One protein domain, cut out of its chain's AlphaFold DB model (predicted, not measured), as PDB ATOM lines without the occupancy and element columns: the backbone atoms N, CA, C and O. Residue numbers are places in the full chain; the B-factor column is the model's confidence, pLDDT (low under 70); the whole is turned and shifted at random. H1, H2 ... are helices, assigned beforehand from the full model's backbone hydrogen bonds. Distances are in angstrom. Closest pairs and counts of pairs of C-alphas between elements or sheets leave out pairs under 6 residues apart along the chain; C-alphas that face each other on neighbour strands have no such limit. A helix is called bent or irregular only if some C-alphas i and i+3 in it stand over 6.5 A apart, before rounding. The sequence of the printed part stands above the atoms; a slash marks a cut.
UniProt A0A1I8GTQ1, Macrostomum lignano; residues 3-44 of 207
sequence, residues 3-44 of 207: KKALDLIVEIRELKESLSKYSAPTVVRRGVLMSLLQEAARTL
ATOM      1  N   LYS A   3     221.926 205.813 185.138       67.62
ATOM      2  CA  LYS A   3     221.534 204.884 186.210       67.62
ATOM      3  C   LYS A   3     220.986 203.551 185.679       67.62
ATOM      4  O   LYS A   3     221.504 202.507 186.033       67.62
ATOM      5  N   LYS A   4     220.076 203.584 184.696       74.88
ATOM      6  CA  LYS A   4     219.570 202.362 184.037       74.88
ATOM      7  C   LYS A   4     220.669 201.555 183.335       74.88
ATOM      8  O   LYS A   4     220.560 200.341 183.239       74.88
ATOM      9  N   ALA A   5     221.698 202.219 182.805       78.19
ATOM     10  CA  ALA A   5     222.823 201.524 182.181       78.19
ATOM     11  C   ALA A   5     223.735 200.867 183.232       78.19
ATOM     12  O   ALA A   5     224.199 199.753 183.011       78.19
ATOM     13  N   LEU A   6     223.947 201.523 184.378       76.06
ATOM     14  CA  LEU A   6     224.639 200.949 185.537       76.06
ATOM     15  C   LEU A   6     223.896 199.724 186.084       76.06
ATOM     16  O   LEU A   6     224.525 198.685 186.269       76.06
ATOM     17  N   ASP A   7     222.575 199.813 186.247       76.19
ATOM     18  CA  ASP A   7     221.744 198.701 186.731       76.19
ATOM     19  C   ASP A   7     221.853 197.476 185.801       76.19
ATOM     20  O   ASP A   7     222.098 196.361 186.257       76.19
ATOM     21  N   LEU A   8     221.790 197.688 184.480       84.31
ATOM     22  CA  LEU A   8     221.988 196.621 183.488       84.31
ATOM     23  C   LEU A   8     223.394 196.007 183.547       84.31
ATOM     24  O   LEU A   8     223.558 194.808 183.327       84.31
ATOM     25  N   ILE A   9     224.430 196.803 183.833       81.75
ATOM     26  CA  ILE A   9     225.796 196.286 184.000       81.75
ATOM     27  C   ILE A   9     225.884 195.386 185.238       81.75
ATOM     28  O   ILE A   9     226.567 194.362 185.177       81.75
ATOM     29  N   VAL A  10     225.207 195.742 186.334       77.00
ATOM     30  CA  VAL A  10     225.123 194.903 187.540       77.00
ATOM     31  C   VAL A  10     224.421 193.583 187.217       77.00
ATOM     32  O   VAL A  10     224.990 192.523 187.470       77.00
ATOM     33  N   GLU A  11     223.275 193.628 186.537       81.75
ATOM     34  CA  GLU A  11     222.519 192.430 186.140       81.75
ATOM     35  C   GLU A  11     223.342 191.497 185.227       81.75
ATOM     36  O   GLU A  11     223.408 190.284 185.434       81.75
ATOM     37  N   ILE A  12     224.073 192.054 184.253       83.62
ATOM     38  CA  ILE A  12     224.977 191.276 183.388       83.62
ATOM     39  C   ILE A  12     226.094 190.606 184.200       83.62
ATOM     40  O   ILE A  12     226.506 189.490 183.871       83.62
ATOM     41  N   ARG A  13     226.617 191.268 185.240       74.75
ATOM     42  CA  ARG A  13     227.656 190.693 186.111       74.75
ATOM     43  C   ARG A  13     227.105 189.516 186.911       74.75
ATOM     44  O   ARG A  13     227.729 188.458 186.895       74.75
ATOM     45  N   GLU A  14     225.926 189.664 187.510       77.81
ATOM     46  CA  GLU A  14     225.249 188.589 188.253       77.81
ATOM     47  C   GLU A  14     224.952 187.371 187.366       77.81
ATOM     48  O   GLU A  14     225.151 186.219 187.773       77.81
ATOM     49  N   LEU A  15     224.540 187.612 186.116       78.06
ATOM     50  CA  LEU A  15     224.314 186.561 185.125       78.06
ATOM     51  C   LEU A  15     225.612 185.855 184.729       78.06
ATOM     52  O   LEU A  15     225.646 184.625 184.700       78.06
ATOM     53  N   LYS A  16     226.695 186.598 184.463       75.69
ATOM     54  CA  LYS A  16     228.012 186.012 184.144       75.69
ATOM     55  C   LYS A  16     228.547 185.167 185.291       75.69
ATOM     56  O   LYS A  16     229.021 184.057 185.063       75.69
ATOM     57  N   GLU A  17     228.429 185.670 186.511       69.19
ATOM     58  CA  GLU A  17     228.780 184.929 187.715       69.19
ATOM     59  C   GLU A  17     227.922 183.682 187.910       69.19
ATOM     60  O   GLU A  17     228.398 182.690 188.448       69.19
ATOM     61  N   SER A  18     226.649 183.729 187.524       69.44
ATOM     62  CA  SER A  18     225.776 182.561 187.583       69.44
ATOM     63  C   SER A  18     226.124 181.545 186.502       69.44
ATOM     64  O   SER A  18     226.077 180.350 186.768       69.44
ATOM     65  N   LEU A  19     226.543 181.999 185.318       68.38
ATOM     66  CA  LEU A  19     226.991 181.133 184.231       68.38
ATOM     67  C   LEU A  19     228.310 180.428 184.571       68.38
ATOM     68  O   LEU A  19     228.448 179.235 184.307       68.38
ATOM     69  N   SER A  20     229.250 181.132 185.213       61.72
ATOM     70  CA  SER A  20     230.533 180.547 185.620       61.72
ATOM     71  C   SER A  20     230.364 179.391 186.611       61.72
ATOM     72  O   SER A  20     231.205 178.499 186.628       61.72
ATOM     73  N   LYS A  21     229.257 179.342 187.377       58.66
ATOM     74  CA  LYS A  21     228.908 178.207 188.262       58.66
ATOM     75  C   LYS A  21     228.780 176.881 187.510       58.66
ATOM     76  O   LYS A  21     229.003 175.833 188.098       58.66
ATOM     77  N   TYR A  22     228.407 176.920 186.232       55.16
ATOM     78  CA  TYR A  22     228.175 175.721 185.422       55.16
ATOM     79  C   TYR A  22     229.403 175.289 184.614       55.16
ATOM     80  O   TYR A  22     229.393 174.206 184.034       55.16
ATOM     81  N   SER A  23     230.446 176.122 184.552       49.78
ATOM     82  CA  SER A  23     231.614 175.899 183.692       49.78
ATOM     83  C   SER A  23     232.960 176.012 184.414       49.78
ATOM     84  O   SER A  23     233.994 175.957 183.749       49.78
ATOM     85  N   ALA A  24     232.977 176.235 185.732       53.81
ATOM     86  CA  ALA A  24     234.217 176.373 186.483       53.81
ATOM     87  C   ALA A  24     234.977 175.029 186.517       53.81
ATOM     88  O   ALA A  24     234.390 174.005 186.871       53.81
ATOM     89  N   PRO A  25     236.265 174.995 186.129       51.38
ATOM     90  CA  PRO A  25     237.088 173.806 186.289       51.38
ATOM     91  C   PRO A  25     237.290 173.490 187.777       51.38
ATOM     92  O   PRO A  25     237.559 174.388 188.567       51.38
ATOM     93  N   THR A  26     237.230 172.203 188.126       57.31
ATOM     94  CA  THR A  26     237.312 171.657 189.498       57.31
ATOM     95  C   THR A  26     238.650 171.888 190.209       57.31
ATOM     96  O   THR A  26     238.759 171.689 191.415       57.31
ATOM     97  N   VAL A  27     239.689 172.290 189.472       61.88
ATOM     98  CA  VAL A  27     240.999 172.667 190.014       61.88
ATOM     99  C   VAL A  27     241.497 173.892 189.256       61.88
ATOM    100  O   VAL A  27     241.803 173.824 188.060       61.88
ATOM    101  N   VAL A  28     241.595 175.023 189.952       72.31
ATOM    102  CA  VAL A  28     242.165 176.253 189.401       72.31
ATOM    103  C   VAL A  28     243.671 176.218 189.632       72.31
ATOM    104  O   VAL A  28     244.144 176.208 190.760       72.31
ATOM    105  N   ARG A  29     244.461 176.184 188.556       83.31
ATOM    106  CA  ARG A  29     245.924 176.311 188.679       83.31
ATOM    107  C   ARG A  29     246.269 177.684 189.259       83.31
ATOM    108  O   ARG A  29     245.687 178.673 188.818       83.31
ATOM    109  N   ARG A  30     247.294 177.772 190.115       84.81
ATOM    110  CA  ARG A  30     247.745 179.028 190.754       84.81
ATOM    111  C   ARG A  30     247.856 180.218 189.791       84.81
ATOM    112  O   ARG A  30     247.365 181.298 190.087       84.81
ATOM    113  N   GLY A  31     248.436 180.021 188.603       86.69
ATOM    114  CA  GLY A  31     248.538 181.088 187.596       86.69
ATOM    115  C   GLY A  31     247.179 181.616 187.114       86.69
ATOM    116  O   GLY A  31     247.014 182.818 186.936       86.69
ATOM    117  N   VAL A  32     246.186 180.734 186.965       88.94
ATOM    118  CA  VAL A  32     244.809 181.114 186.611       88.94
ATOM    119  C   VAL A  32     244.144 181.842 187.778       88.94
ATOM    120  O   VAL A  32     243.497 182.860 187.552       88.94
ATOM    121  N   LEU A  33     244.341 181.368 189.013       89.75
ATOM    122  CA  LEU A  33     243.828 182.035 190.212       89.75
ATOM    123  C   LEU A  33     244.343 183.474 190.298       89.75
ATOM    124  O   LEU A  33     243.547 184.398 190.436       89.75
ATOM    125  N   MET A  34     245.649 183.685 190.124       92.75
ATOM    126  CA  MET A  34     246.231 185.030 190.143       92.75
ATOM    127  C   MET A  34     245.617 185.942 189.071       92.75
ATOM    128  O   MET A  34     245.269 187.084 189.369       92.75
ATOM    129  N   SER A  35     245.400 185.438 187.849       92.94
ATOM    130  CA  SER A  35     244.701 186.201 186.803       92.94
ATOM    131  C   SER A  35     243.254 186.540 187.182       92.94
ATOM    132  O   SER A  35     242.797 187.648 186.908       92.94
ATOM    133  N   LEU A  36     242.534 185.626 187.842       92.62
ATOM    134  CA  LEU A  36     241.175 185.883 188.332       92.62
ATOM    135  C   LEU A  36     241.155 186.950 189.432       92.62
ATOM    136  O   LEU A  36     240.278 187.812 189.421       92.62
ATOM    137  N   LEU A  37     242.125 186.938 190.351       94.75
ATOM    138  CA  LEU A  37     242.234 187.949 191.405       94.75
ATOM    139  C   LEU A  37     242.549 189.336 190.836       94.75
ATOM    140  O   LEU A  37     241.929 190.322 191.244       94.75
ATOM    141  N   GLN A  38     243.459 189.419 189.864       94.94
ATOM    142  CA  GLN A  38     243.756 190.669 189.158       94.94
ATOM    143  C   GLN A  38     242.522 191.198 188.418       94.94
ATOM    144  O   GLN A  38     242.186 192.379 188.528       94.94
ATOM    145  N   GLU A  39     241.792 190.323 187.725       94.69
ATOM    146  CA  GLU A  39     240.565 190.698 187.020       94.69
ATOM    147  C   GLU A  39     239.458 191.152 187.985       94.69
ATOM    148  O   GLU A  39     238.768 192.140 187.719       94.69
ATOM    149  N   ALA A  40     239.308 190.493 189.136       94.19
ATOM    150  CA  ALA A  40     238.340 190.879 190.164       94.19
ATOM    151  C   ALA A  40     238.648 192.260 190.771       94.19
ATOM    152  O   ALA A  40     237.725 193.030 191.047       94.19
ATOM    153  N   ALA A  41     239.928 192.603 190.950       95.56
ATOM    154  CA  ALA A  41     240.336 193.949 191.356       95.56
ATOM    155  C   ALA A  41     240.038 194.987 190.270       95.56
ATOM    156  O   ALA A  41     239.432 196.018 190.555       95.56
ATOM    157  N   ARG A  42     240.395 194.691 189.015       93.88
ATOM    158  CA  ARG A  42     240.187 195.585 187.865       93.88
ATOM    159  C   ARG A  42     238.711 195.877 187.596       93.88
ATOM    160  O   ARG A  42     238.365 196.962 187.139       93.88
ATOM    161  N   THR A  43     237.840 194.902 187.848       93.06
ATOM    162  CA  THR A  43     236.393 195.004 187.593       93.06
ATOM    163  C   THR A  43     235.579 195.464 188.803       93.06
ATOM    164  O   THR A  43     234.353 195.623 188.676       93.06
ATOM    165  N   LEU A  44     236.233 195.739 189.942       94.69
ATOM    166  CA  LEU A  44     235.596 196.331 191.118       94.69
ATOM    167  C   LEU A  44     234.859 197.616 190.693       94.69
ATOM    168  O   LEU A  44     235.473 198.504 190.098       94.69
TER     169      LEU A  44
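What this domain is: This is residues 3 to 44 of the 207 residues of a protein of Macrostomum lignano (UniProt A0A1I8GTQ1). The printed part is an open, flat U of two helices: H1 makes the longer arm, residues 21 to 29 turn round the base, and H2 folds back as the shorter arm. The two arms run nearly side by side with an empty gap between them, and they do not meet along their length. The printed part has 42 residues with two named helices, H1 then H2, and no named strand; its class is all helix. The whole is loose, with a radius of gyration of the C-alphas of 12.6 A, and the C-alphas span 37 by 23 by 6 A.

How they stand to each other: H1, residues 3 to 20, and H2, residues 30 to 42, are apart: no C-alpha of the one is within 8 A of the other. A short link of 9 residues joins them. Four stretches stand free: residues 3 to 12, 14 to 27, 29 to 35 and 37 to 42. In H1 and H2 every O i to N i+4 pair is within hydrogen-bond range.

Where its parts are: H1 has 18 residues and begins at C-alpha 3 at (221.534, 204.884, 186.210). It ends at C-alpha 20 at (230.533, 180.547, 185.620), 26.0 A from the first. H2 has 13 residues and is 18.4 A long, from C-alpha 30 at (247.745, 179.028, 190.754) to C-alpha 42 at (240.187, 195.585, 187.865). Neither helix is bent.

The domain as a whole: The two C-alphas farthest apart are those of Lys 3 and Val 27, at 37.8 A, while the first and last printed C-alphas, of Lys 3 and Leu 44, are 17.2 A apart. The printed part has no cut and no long link. The mean pLDDT of the printed part is 78.2; residue 3 and residues 17 to 27 are under 70. The mean pLDDT is 75 for H1 and 92 for H2.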